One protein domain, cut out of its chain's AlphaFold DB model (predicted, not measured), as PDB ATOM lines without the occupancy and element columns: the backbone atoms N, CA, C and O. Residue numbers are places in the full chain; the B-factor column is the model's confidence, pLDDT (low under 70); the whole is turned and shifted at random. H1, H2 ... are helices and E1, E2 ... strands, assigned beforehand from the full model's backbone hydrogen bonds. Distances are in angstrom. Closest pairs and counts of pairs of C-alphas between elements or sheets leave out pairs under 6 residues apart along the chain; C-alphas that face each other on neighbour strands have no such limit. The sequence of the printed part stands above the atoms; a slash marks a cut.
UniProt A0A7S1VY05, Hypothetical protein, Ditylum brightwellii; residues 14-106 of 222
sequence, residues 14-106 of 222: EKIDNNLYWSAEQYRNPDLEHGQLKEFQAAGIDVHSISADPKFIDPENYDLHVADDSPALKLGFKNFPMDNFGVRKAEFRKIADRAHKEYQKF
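AT A GLANCE: This is residues 14 to 106 of the 222 residues of the protein "Hypothetical protein" of Ditylum brightwellii (UniProt A0A7S1VY05). With little regular structure, this is a loose, elongated run of loops: short helices H1 and H2 at one end, the small hairpin of E1 and E2 with short H3 further along, and H4 alone at the other end. The 93 printed residues have only 36 in named elements, in the order H1 H2 E1 E2 H3 H4, mostly helix. The radius of gyration of the C-alphas is 17.2 A and the spans are 50 by 30 by 24 A.

HOW THE PARTS SIT: Residues 20 to 21 pair with residues 50 to 51, parallel. H1, residues 30 to 33, and H2, residues 36 to 42, meet only through their link. E1, residues 56 to 58, and E2, residues 63 to 66, form an antiparallel hairpin at 146 degrees, with N 57 and O 65 within hydrogen-bond range at 2.9 A. The closest C-alphas of E2 and H3, residues 71 to 74, are those of Val 66 and Ala 72, 7.5 A apart. H4, residues 90 to 103, is apart from H3. Every O i to N i+4 pair is within hydrogen-bond range in H2 and H4; H1 and H3 are too short for one.

IN THESE COORDINATES: H1 begins at C-alpha 30, (349.076, 355.173, 381.560). H2 is 9.8 A long, E2 8.5 A and H4 19.7 A, ending at C-alpha 103, (355.035, 380.546, 391.975).

THE WHOLE: The C-alphas farthest apart, of Ala 42 and Glu 91, are 50.6 A apart. The printed part has no cut. The links H2 to E1 and H3 to H4 are long. Residues 14 to 15 and 26 to 35 have pLDDT under 70.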
ATOM      1  N   GLU A  14     366.576 358.696 361.833       56.75
ATOM      2  CA  GLU A  14     368.001 358.676 362.181       56.75
ATOM      3  C   GLU A  14     368.401 359.746 363.214       56.75
ATOM      4  O   GLU A  14     369.448 359.625 363.844       56.75
ATOM      5  N   LYS A  15     367.606 360.812 363.394       64.62
ATOM      6  CA  LYS A  15     367.882 361.889 364.364       64.62
ATOM      7  C   LYS A  15     367.196 361.685 365.710       64.62
ATOM      8  O   LYS A  15     367.546 362.377 366.663       64.62
ATOM      9  N   ILE A  16     366.202 360.805 365.778       72.56
ATOM     10  CA  ILE A  16     365.434 360.528 366.993       72.56
ATOM     11  C   ILE A  16     365.708 359.080 367.363       72.56
ATOM     12  O   ILE A  16     364.984 358.179 366.954       72.56
ATOM     13  N   ASP A  17     366.826 358.889 368.059       85.25
ATOM     14  CA  ASP A  17     367.288 357.598 368.548       85.25
ATOM     15  C   ASP A  17     368.233 357.809 369.742       85.25
ATOM     16  O   ASP A  17     368.818 358.886 369.881       85.25
ATOM     17  N   ASN A  18     368.421 356.785 370.577       91.00
ATOM     18  CA  ASN A  18     369.229 356.835 371.810       91.00
ATOM     19  C   ASN A  18     368.706 357.822 372.877       91.00
ATOM     20  O   ASN A  18     369.469 358.462 373.602       91.00
ATOM     21  N   ASN A  19     367.388 357.926 373.000       90.50
ATOM     22  CA  ASN A  19     366.684 358.698 374.016       90.50
ATOM     23  C   ASN A  19     366.314 357.832 375.227       90.50
ATOM     24  O   ASN A  19     366.031 356.637 375.114       90.50
ATOM     25  N   LEU A  20     366.247 358.468 376.395       91.94
ATOM     26  CA  LEU A  20     365.607 357.905 377.578       91.94
ATOM     27  C   LEU A  20     364.303 358.658 377.832       91.94
ATOM     28  O   LEU A  20     364.310 359.865 378.073       91.94
ATOM     29  N   TYR A  21     363.192 357.931 377.805       88.38
ATOM     30  CA  TYR A  21     361.878 358.434 378.179       88.38
ATOM     31  C   TYR A  21     361.585 358.088 379.634       88.38
ATOM     32  O   TYR A  21     361.729 356.943 380.060       88.38
ATOM     33  N   TRP A  22     361.158 359.089 380.397       85.69
ATOM     34  CA  TRP A  22     360.781 358.924 381.791       85.69
ATOM     35  C   TRP A  22     359.719 359.944 382.184       85.69
ATOM     36  O   TRP A  22     359.707 361.073 381.694       85.69
ATOM     37  N   SER A  23     358.845 359.537 383.097       79.56
ATOM     38  CA  SER A  23     357.899 360.411 383.775       79.56
ATOM     39  C   SER A  23     357.946 360.098 385.258       79.56
ATOM     40  O   SER A  23     357.966 358.925 385.636       79.56
ATOM     41  N   ALA A  24     357.886 361.135 386.094       74.88
ATOM     42  CA  ALA A  24     357.634 360.941 387.513       74.88
ATOM     43  C   ALA A  24     356.293 360.221 387.705       74.88
ATOM     44  O   ALA A  24     355.354 360.411 386.921       74.88
ATOM     45  N   GLU A  25     356.211 359.404 388.751       72.56
ATOM     46  CA  GLU A  25     355.078 358.516 389.003       72.56
ATOM     47  C   GLU A  25     353.749 359.279 389.080       72.56
ATOM     48  O   GLU A  25     352.770 358.859 388.468       72.56
ATOM     49  N   GLN A  26     353.731 360.462 389.706       64.88
ATOM     50  CA  GLN A  26     352.519 361.285 389.804       64.88
ATOM     51  C   GLN A  26     352.028 361.882 388.471       64.88
ATOM     52  O   GLN A  26     350.897 362.355 388.393       64.88
ATOM     53  N   TYR A  27     352.868 361.896 387.433       61.75
ATOM     54  CA  TYR A  27     352.542 362.428 386.100       61.75
ATOM     55  C   TYR A  27     352.501 361.338 385.034       61.75
ATOM     56  O   TYR A  27     352.370 361.622 383.841       61.75
ATOM     57  N   ARG A  28     352.627 360.083 385.464       63.00
ATOM     58  CA  ARG A  28     352.625 358.915 384.604       63.00
ATOM     59  C   ARG A  28     351.277 358.833 383.903       63.00
ATOM     60  O   ARG A  28     350.260 358.546 384.526       63.00
ATOM     61  N   ASN A  29     351.265 359.118 382.604       54.66
ATOM     62  CA  ASN A  29     350.088 358.885 381.786       54.66
ATOM     63  C   ASN A  29     350.075 357.400 381.387       54.66
ATOM     64  O   ASN A  29     350.912 357.005 380.566       54.66
ATOM     65  N   PRO A  30     349.151 356.582 381.919       51.56
ATOM     66  CA  PRO A  30     349.076 355.173 381.560       51.56
ATOM     67  C   PRO A  30     348.873 354.986 380.050       51.56
ATOM     68  O   PRO A  30     349.437 354.053 379.488       51.56
ATOM     69  N   ASP A  31     348.208 355.904 379.344       46.22
ATOM     70  CA  ASP A  31     348.014 355.801 377.891       46.22
ATOM     71  C   ASP A  31     349.316 355.982 377.087       46.22
ATOM     72  O   ASP A  31     349.427 355.480 375.969       46.22
ATOM     73  N   LEU A  32     350.321 356.673 377.641       50.12
ATOM     74  CA  LEU A  32     351.646 356.829 377.017       50.12
ATOM     75  C   LEU A  32     352.595 355.673 377.359       50.12
ATOM     76  O   LEU A  32     353.537 355.407 376.613       50.12
ATOM     77  N   GLU A  33     352.340 354.952 378.451       52.34
ATOM     78  CA  GLU A  33     353.136 353.781 378.832       52.34
ATOM     79  C   GLU A  33     352.874 352.544 377.967       52.34
ATOM     80  O   GLU A  33     353.722 351.654 377.869       52.34
ATOM     81  N   HIS A  34     351.724 352.481 377.298       49.94
ATOM     82  CA  HIS A  34     351.273 351.280 376.600       49.94
ATOM     83  C   HIS A  34     351.695 351.259 375.128       49.94
ATOM     84  O   HIS A  34     350.883 351.124 374.222       49.94
ATOM     85  N   GLY A  35     353.007 351.310 374.898       58.59
ATOM     86  CA  GLY A  35     353.578 350.725 373.686       58.59
ATOM     87  C   GLY A  35     353.876 351.671 372.534       58.59
ATOM     88  O   GLY A  35     354.351 351.180 371.523       58.59
ATOM     89  N   GLN A  36     353.726 352.990 372.672       72.94
ATOM     90  CA  GLN A  36     354.066 353.903 371.571       72.94
ATOM     91  C   GLN A  36     355.550 353.805 371.165       72.94
ATOM     92  O   GLN A  36     355.856 353.722 369.980       72.94
ATOM     93  N   LEU A  37     356.465 353.698 372.139       80.62
ATOM     94  CA  LEU A  37     357.876 353.411 371.849       80.62
ATOM     95  C   LEU A  37     358.044 352.038 371.178       80.62
ATOM     96  O   LEU A  37     358.756 351.924 370.192       80.62
ATOM     97  N   LYS A  38     357.341 351.000 371.648       82.69
ATOM     98  CA  LYS A  38     357.403 349.657 371.040       82.69
ATOM     99  C   LYS A  38     356.865 349.643 369.606       82.69
ATOM    100  O   LYS A  38     357.400 348.931 368.765       82.69
ATOM    101  N   GLU A  39     355.824 350.419 369.320       83.44
ATOM    102  CA  GLU A  39     355.264 350.606 367.979       83.44
ATOM    103  C   GLU A  39     356.258 351.319 367.060       83.44
ATOM    104  O   GLU A  39     356.433 350.902 365.915       83.44
ATOM    105  N   PHE A  40     356.946 352.350 367.560       81.62
ATOM    106  CA  PHE A  40     358.019 353.017 366.822       81.62
ATOM    107  C   PHE A  40     359.176 352.061 366.540       81.62
ATOM    108  O   PHE A  40     359.565 351.916 365.381       81.62
ATOM    109  N   GLN A  41     359.626 351.315 367.547       85.69
ATOM    110  CA  GLN A  41     360.684 350.314 367.407       85.69
ATOM    111  C   GLN A  41     360.304 349.228 366.392       85.69
ATOM    112  O   GLN A  41     361.100 348.892 365.515       85.69
ATOM    113  N   ALA A  42     359.065 348.723 366.438       86.62
ATOM    114  CA  ALA A  42     358.546 347.757 365.466       86.62
ATOM    115  C   ALA A  42     358.447 348.332 364.041       86.62
ATOM    116  O   ALA A  42     358.538 347.585 363.066       86.62
ATOM    117  N   ALA A  43     358.283 349.651 363.908       85.00
ATOM    118  CA  ALA A  43     358.316 350.371 362.637       85.00
ATOM    119  C   ALA A  43     359.739 350.765 362.184       85.00
ATOM    120  O   ALA A  43     359.877 351.393 361.133       85.00
ATOM    121  N   GLY A  44     360.784 350.399 362.939       84.31
ATOM    122  CA  GLY A  44     362.181 350.733 362.640       84.31
ATOM    123  C   GLY A  44     362.585 352.167 363.004       84.31
ATOM    124  O   GLY A  44     363.540 352.690 362.440       84.31
ATOM    125  N   ILE A  45     361.852 352.813 363.911       83.38
ATOM    126  CA  ILE A  45     362.070 354.186 364.384       83.38
ATOM    127  C   ILE A  45     362.497 354.130 365.857       83.38
ATOM    128  O   ILE A  45     361.942 353.331 366.608       83.38
ATOM    129  N   ASP A  46     363.436 354.989 366.276       84.75
ATOM    130  CA  ASP A  46     363.807 355.166 367.696       84.75
ATOM    131  C   ASP A  46     364.212 353.836 368.374       84.75
ATOM    132  O   ASP A  46     363.828 353.509 369.500       84.75
ATOM    133  N   VAL A  47     364.936 353.008 367.610       89.38
ATOM    134  CA  VAL A  47     365.138 351.578 367.883       89.38
ATOM    135  C   VAL A  47     366.017 351.300 369.104       89.38
ATOM    136  O   VAL A  47     365.858 350.256 369.734       89.38
ATOM    137  N   HIS A  48     366.917 352.220 369.458       91.12
ATOM    138  CA  HIS A  48     367.835 352.092 370.593       91.12
ATOM    139  C   HIS A  48     367.370 352.872 371.828       91.12
ATOM    140  O   HIS A  48     367.980 352.761 372.892       91.12
ATOM    141  N   SER A  49     366.291 353.646 371.716       91.31
ATOM    142  CA  SER A  49     365.713 354.374 372.844       91.31
ATOM    143  C   SER A  49     365.017 353.457 373.839       91.31
ATOM    144  O   SER A  49     364.552 352.363 373.513       91.31
ATOM    145  N   ILE A  50     364.924 353.916 375.083       90.88
ATOM    146  CA  ILE A  50     364.368 353.140 376.194       90.88
ATOM    147  C   ILE A  50     363.405 353.984 377.024       90.88
ATOM    148  O   ILE A  50     363.538 355.202 377.114       90.88
ATOM    149  N   SER A  51     362.467 353.314 377.690       88.56
ATOM    150  CA  SER A  51     361.706 353.890 378.798       88.56
ATOM    151  C   SER A  51     362.243 353.307 380.102       88.56
ATOM    152  O   SER A  51     362.180 352.090 380.297       88.56
ATOM    153  N   ALA A  52     362.857 354.137 380.946       89.50
ATOM    154  CA  ALA A  52     363.544 353.693 382.159       89.50
ATOM    155  C   ALA A  52     363.707 354.837 383.168       89.50
ATOM    156  O   ALA A  52     363.623 356.005 382.807       89.50
ATOM    157  N   ASP A  53     363.981 354.502 384.430       91.88
ATOM    158  CA  ASP A  53     364.376 355.485 385.442       91.88
ATOM    159  C   ASP A  53     365.762 356.080 385.102       91.88
ATOM    160  O   ASP A  53     366.724 355.314 384.957       91.88
ATOM    161  N   PRO A  54     365.893 357.414 384.955       94.56
ATOM    162  CA  PRO A  54     367.167 358.069 384.690       94.56
ATOM    163  C   PRO A  54     368.128 358.024 385.883       94.56
ATOM    164  O   PRO A  54     369.316 358.250 385.671       94.56
ATOM    165  N   LYS A  55     367.657 357.716 387.098       96.19
ATOM    166  CA  LYS A  55     368.450 357.685 388.337       96.19
ATOM    167  C   LYS A  55     369.150 359.013 388.625       96.19
ATOM    168  O   LYS A  55     370.379 359.076 388.681       96.19
ATOM    169  N   PHE A  56     368.369 360.082 388.766       95.75
ATOM    170  CA  PHE A  56     368.906 361.383 389.176       95.75
ATOM    171  C   PHE A  56     369.553 361.309 390.566       95.75
ATOM    172  O   PHE A  56     369.064 360.583 391.429       95.75
ATOM    173  N   ILE A  57     370.642 362.056 390.775       96.06
ATOM    174  CA  ILE A  57     371.408 362.054 392.030       96.06
ATOM    175  C   ILE A  57     370.628 362.739 393.157       96.06
ATOM    176  O   ILE A  57     370.474 362.151 394.225       96.06
ATOM    177  N   ASP A  58     370.142 363.964 392.936       93.31
ATOM    178  CA  ASP A  58     369.401 364.724 393.950       93.31
ATOM    179  C   ASP A  58     368.432 365.729 393.289       93.31
ATOM    180  O   ASP A  58     368.667 366.944 393.259       93.31
ATOM    181  N   PRO A  59     367.318 365.233 392.718       89.38
ATOM    182  CA  PRO A  59     366.362 366.082 392.016       89.38
ATOM    183  C   PRO A  59     365.640 367.073 392.942       89.38
ATOM    184  O   PRO A  59     365.181 368.111 392.463       89.38
ATOM    185  N   GLU A  60     365.557 366.800 394.250       86.38
ATOM    186  CA  GLU A  60     364.934 367.704 395.230       86.38
ATOM    187  C   GLU A  60     365.724 369.008 395.382       86.38
ATOM    188  O   GLU A  60     365.135 370.084 395.514       86.38
ATOM    189  N   ASN A  61     367.054 368.928 395.281       87.56
ATOM    190  CA  ASN A  61     367.948 370.085 395.287       87.56
ATOM    191  C   ASN A  61     368.380 370.526 393.877       87.56
ATOM    192  O   ASN A  61     369.328 371.300 393.732       87.56
ATOM    193  N   TYR A  62     367.641 370.101 392.844       84.44
ATOM    194  CA  TYR A  62     367.877 370.417 391.428       84.44
ATOM    195  C   TYR A  62     369.199 369.876 390.855       84.44
ATOM    196  O   TYR A  62     369.640 370.333 389.794       84.44
ATOM    197  N   ASP A  63     369.808 368.881 391.501       90.88
ATOM    198  CA  ASP A  63     370.892 368.107 390.906       90.88
ATOM    199  C   ASP A  63     370.310 366.989 390.028       90.88
ATOM    200  O   ASP A  63     369.971 365.889 390.474       90.88
ATOM    201  N   LEU A  64     370.174 367.311 388.744       92.94
ATOM    202  CA  LEU A  64     369.678 366.405 387.708       92.94
ATOM    203  C   LEU A  64     370.809 365.679 386.972       92.94
ATOM    204  O   LEU A  64     370.586 365.149 385.881       92.94
ATOM    205  N   HIS A  65     372.018 365.635 387.538       96.31
ATOM    206  CA  HIS A  65     372.980 364.629 387.108       96.31
ATOM    207  C   HIS A  65     372.405 363.234 387.349       96.31
ATOM    208  O   HIS A  65     371.617 363.015 388.270       96.31
ATOM    209  N   VAL A  66     372.822 362.278 386.529       97.81
ATOM    210  CA  VAL A  66     372.444 360.875 386.689       97.81
ATOM    211  C   VAL A  66     373.549 360.093 387.395       97.81
ATOM    212  O   VAL A  66     374.731 360.390 387.210       97.81
ATOM    213  N   ALA A  67     373.174 359.098 388.195       97.62
ATOM    214  CA  ALA A  67     374.108 358.200 388.867       97.62
ATOM    215  C   ALA A  67     374.951 357.384 387.865       97.62
ATOM    216  O   ALA A  67     374.545 357.167 386.721       97.62
ATOM    217  N   ASP A  68     376.102 356.872 388.311       97.00
ATOM    218  CA  ASP A  68     377.042 356.108 387.470       97.00
ATOM    219  C   ASP A  68     376.428 354.832 386.863       97.00
ATOM    220  O   ASP A  68     376.872 354.346 385.821       97.00
ATOM    221  N   ASP A  69     375.388 354.285 387.493       97.06
ATOM    222  CA  ASP A  69     374.657 353.102 387.036       97.06
ATOM    223  C   ASP A  69     373.364 353.446 386.266       97.06
ATOM    224  O   ASP A  69     372.500 352.579 386.048       97.06
ATOM    225  N   SER A  70     373.223 354.707 385.848       98.06
ATOM    226  CA  SER A  70     372.101 355.187 385.052       98.06
ATOM    227  C   SER A  70     372.100 354.581 383.647       98.06
ATOM    228  O   SER A  70     373.133 354.538 382.966       98.06
ATOM    229  N   PRO A  71     370.930 354.154 383.142       96.88
ATOM    230  CA  PRO A  71     370.813 353.689 381.769       96.88
ATOM    231  C   PRO A  71     371.014 354.813 380.738       96.88
ATOM    232  O   PRO A  71     371.395 354.512 379.608       96.88
ATOM    233  N   ALA A  72     370.855 356.090 381.113       96.75
ATOM    234  CA  ALA A  72     371.111 357.222 380.220       96.75
ATOM    235  C   ALA A  72     372.569 357.251 379.730       96.75
ATOM    236  O   ALA A  72     372.833 357.528 378.560       96.75
ATOM    237  N   LEU A  73     373.524 356.905 380.602       96.81
ATOM    238  CA  LEU A  73     374.951 356.895 380.261       96.81
ATOM    239  C   LEU A  73     375.273 355.863 379.170       96.81
ATOM    240  O   LEU A  73     376.139 356.097 378.328       96.81
ATOM    241  N   LYS A  74     374.533 354.746 379.127       95.12
ATOM    242  CA  LYS A  74     374.677 353.710 378.086       95.12
ATOM    243  C   LYS A  74     374.199 354.183 376.713       95.12
ATOM    244  O   LYS A  74     374.689 353.681 375.709       95.12
ATOM    245  N   LEU A  75     373.290 355.158 376.678       94.81
ATOM    246  CA  LEU A  75     372.818 355.816 375.455       94.81
ATOM    247  C   LEU A  75     373.746 356.953 374.997       94.81
ATOM    248  O   LEU A  75     373.469 357.628 374.010       94.81
ATOM    249  N   GLY A  76     374.851 357.186 375.712       95.00
ATOM    250  CA  GLY A  76     375.822 358.228 375.393       95.00
ATOM    251  C   GLY A  76     375.555 359.575 376.063       95.00
ATOM    252  O   GLY A  76     376.298 360.526 375.800       95.00
ATOM    253  N   PHE A  77     374.552 359.673 376.947       95.69
ATOM    254  CA  PHE A  77     374.380 360.855 377.789       95.69
ATOM    255  C   PHE A  77     375.627 361.069 378.653       95.69
ATOM    256  O   PHE A  77     376.248 360.121 379.135       95.69
ATOM    257  N   LYS A  78     375.993 362.332 378.858       95.94
ATOM    258  CA  LYS A  78     377.107 362.722 379.719       95.94
ATOM    259  C   LYS A  78     376.618 363.784 380.679       95.94
ATOM    260  O   LYS A  78     376.084 364.801 380.241       95.94
ATOM    261  N   ASN A  79     376.849 363.550 381.965       96.25
ATOM    262  CA  ASN A  79     376.666 364.563 382.994       96.25
ATOM    263  C   ASN A  79     377.425 365.844 382.611       96.25
ATOM    264  O   ASN A  79     378.552 365.791 382.109       96.25
ATOM    265  N   PHE A  80     376.789 366.991 382.827       94.31
ATOM    266  CA  PHE A  80     377.326 368.312 382.520       94.31
ATOM    267  C   PHE A  80     377.009 369.277 383.666       94.31
ATOM    268  O   PHE A  80     375.986 369.099 384.317       94.31
ATOM    269  N   PRO A  81     377.829 370.323 383.890       91.88
ATOM    270  CA  PRO A  81     377.673 371.203 385.046       91.88
ATOM    271  C   PRO A  81     376.260 371.788 385.189       91.88
ATOM    272  O   PRO A  81     375.772 372.465 384.280       91.88
ATOM    273  N   MET A  82     375.641 371.564 386.356       88.81
ATOM    274  CA  MET A  82     374.262 371.968 386.684       88.81
ATOM    275  C   MET A  82     374.095 373.441 387.102       88.81
ATOM    276  O   MET A  82     372.999 373.892 387.427       88.81
ATOM    277  N   ASP A  83     375.173 374.220 387.083       84.56
ATOM    278  CA  ASP A  83     375.249 375.572 387.642       84.56
ATOM    279  C   ASP A  83     375.457 376.680 386.594       84.56
ATOM    280  O   ASP A  83     375.409 377.869 386.924       84.56
ATOM    281  N   ASN A  84     375.669 376.319 385.322       82.25
ATOM    282  CA  ASN A  84     376.096 377.260 384.280       82.25
ATOM    283  C   ASN A  84     375.071 377.491 383.155       82.25
ATOM    284  O   ASN A  84     375.423 377.921 382.052       82.25
ATOM    285  N   PHE A  85     373.791 377.257 383.421       83.69
ATOM    286  CA  PHE A  85     372.694 377.541 382.492       83.69
ATOM    287  C   PHE A  85     371.573 378.347 383.160       83.69
ATOM    288  O   PHE A  85     371.577 378.595 384.363       83.69
ATOM    289  N   GLY A  86     370.623 378.825 382.355       85.31
ATOM    290  CA  GLY A  86     369.523 379.662 382.829       85.31
ATOM    291  C   GLY A  86     369.928 381.117 383.096       85.31
ATOM    292  O   GLY A  86     370.699 381.729 382.352       85.31
ATOM    293  N   VAL A  87     369.347 381.714 384.139       88.81
ATOM    294  CA  VAL A  87     369.461 383.149 384.431       88.81
ATOM    295  C   VAL A  87     370.780 383.464 385.147       88.81
ATOM    296  O   VAL A  87     370.888 383.373 386.367       88.81
ATOM    297  N   ARG A  88     371.797 383.879 384.382       87.00
ATOM    298  CA  ARG A  88     373.167 384.087 384.900       87.00
ATOM    299  C   ARG A  88     373.442 385.474 385.486       87.00
ATOM    300  O   ARG A  88     374.312 385.617 386.344       87.00
ATOM    301  N   LYS A  89     372.737 386.517 385.037       92.44
ATOM    302  CA  LYS A  89     372.940 387.878 385.564       92.44
ATOM    303  C   LYS A  89     372.394 387.976 386.986       92.44
ATOM    304  O   LYS A  89     371.228 387.664 387.205       92.44
ATOM    305  N   ALA A  90     373.200 388.470 387.927       90.12
ATOM    306  CA  ALA A  90     372.841 388.530 389.348       90.12
ATOM    307  C   ALA A  90     371.521 389.280 389.614       90.12
ATOM    308  O   ALA A  90     370.718 388.856 390.441       90.12
ATOM    309  N   GLU A  91     371.276 390.369 388.884       92.06
ATOM    310  CA  GLU A  91     370.021 391.128 388.942       92.06
ATOM    311  C   GLU A  91     368.805 390.281 388.540       92.06
ATOM    312  O   GLU A  91     367.788 390.286 389.231       92.06
ATOM    313  N   PHE A  92     368.924 389.483 387.478       91.19
ATOM    314  CA  PHE A  92     367.838 388.641 386.988       91.19
ATOM    315  C   PHE A  92     367.689 387.365 387.806       91.19
ATOM    316  O   PHE A  92     366.566 386.901 387.975       91.19
ATOM    317  N   ARG A  93     368.777 386.835 388.377       88.62
ATOM    318  CA  ARG A  93     368.721 385.684 389.283       88.62
ATOM    319  C   ARG A  93     367.840 385.996 390.491       88.62
ATOM    320  O   ARG A  93     366.942 385.229 390.794       88.62
ATOM    321  N   LYS A  94     367.975 387.192 391.078       90.19
ATOM    322  CA  LYS A  94     367.092 387.656 392.166       90.19
ATOM    323  C   LYS A  94     365.620 387.734 391.754       90.19
ATOM    324  O   LYS A  94     364.744 387.406 392.551       90.19
ATOM    325  N   ILE A  95     365.341 388.195 390.532       91.12
ATOM    326  CA  ILE A  95     363.969 388.272 390.009       91.12
ATOM    327  C   ILE A  95     363.402 386.866 389.805       91.12
ATOM    328  O   ILE A  95     362.279 386.613 390.230       91.12
ATOM    329  N   ALA A  96     364.178 385.964 389.203       85.88
ATOM    330  CA  ALA A  96     363.793 384.578 388.971       85.88
ATOM    331  C   ALA A  96     363.563 383.828 390.291       85.88
ATOM    332  O   ALA A  96     362.516 383.212 390.453       85.88
ATOM    333  N   ASP A  97     364.465 383.961 391.267       85.19
ATOM    334  CA  ASP A  97     364.331 383.344 392.591       85.19
ATOM    335  C   ASP A  97     363.072 383.836 393.316       85.19
ATOM    336  O   ASP A  97     362.350 383.052 393.935       85.19
ATOM    337  N   ARG A  98     362.784 385.143 393.240       88.81
ATOM    338  CA  ARG A  98     361.551 385.714 393.798       88.81
ATOM    339  C   ARG A  98     360.323 385.155 393.085       88.81
ATOM    340  O   ARG A  98     359.409 384.699 393.761       88.81
ATOM    341  N   ALA A  99     360.317 385.171 391.754       84.06
ATOM    342  CA  ALA A  99     359.201 384.681 390.952       84.06
ATOM    343  C   ALA A  99     358.942 383.185 391.184       84.06
ATOM    344  O   ALA A  99     357.790 382.793 391.307       84.06
ATOM    345  N   HIS A 100     359.988 382.362 391.323       81.38
ATOM    346  CA  HIS A 100     359.873 380.934 391.641       81.38
ATOM    347  C   HIS A 100     359.266 380.710 393.026       81.38
ATOM    348  O   HIS A 100     358.316 379.949 393.173       81.38
ATOM    349  N   LYS A 101     359.749 381.436 394.044       84.31
ATOM    350  CA  LYS A 101     359.179 381.381 395.402       84.31
ATOM    351  C   LYS A 101     357.739 381.874 395.454       84.31
ATOM    352  O   LYS A 101     356.960 381.384 396.263       84.31
ATOM    353  N   GLU A 102     357.394 382.879 394.657       84.38
ATOM    354  CA  GLU A 102     356.010 383.317 394.496       84.38
ATOM    355  C   GLU A 102     355.194 382.212 393.824       84.38
ATOM    356  O   GLU A 102     354.175 381.832 394.386       84.38
ATOM    357  N   TYR A 103     355.679 381.635 392.717       74.00
ATOM    358  CA  TYR A 103     355.035 380.546 391.975       74.00
ATOM    359  C   TYR A 103     354.744 379.313 392.852       74.00
ATOM    360  O   TYR A 103     353.648 378.766 392.818       74.00
ATOM    361  N   GLN A 104     355.686 378.917 393.709       74.12
ATOM    362  CA  GLN A 104     355.509 377.786 394.628       74.12
ATOM    363  C   GLN A 104     354.447 378.020 395.714       74.12
ATOM    364  O   GLN A 104     353.965 377.061 396.310       74.12
ATOM    365  N   LYS A 105     354.065 379.275 395.990       79.19
ATOM    366  CA  LYS A 105     352.971 379.589 396.926       79.19
ATOM    367  C   LYS A 105     351.592 379.455 396.288       79.19
ATOM    368  O   LYS A 105     350.596 379.506 397.007       79.19
ATOM    369  N   PHE A 106     351.509 379.344 394.963       70.12
ATOM    370  CA  PHE A 106     350.225 379.176 394.299       70.12
ATOM    371  C   PHE A 106     349.745 377.739 394.484       70.12
ATOM    372  O   PHE A 106     350.472 376.788 394.218       70.12
TER     373      PHE A 106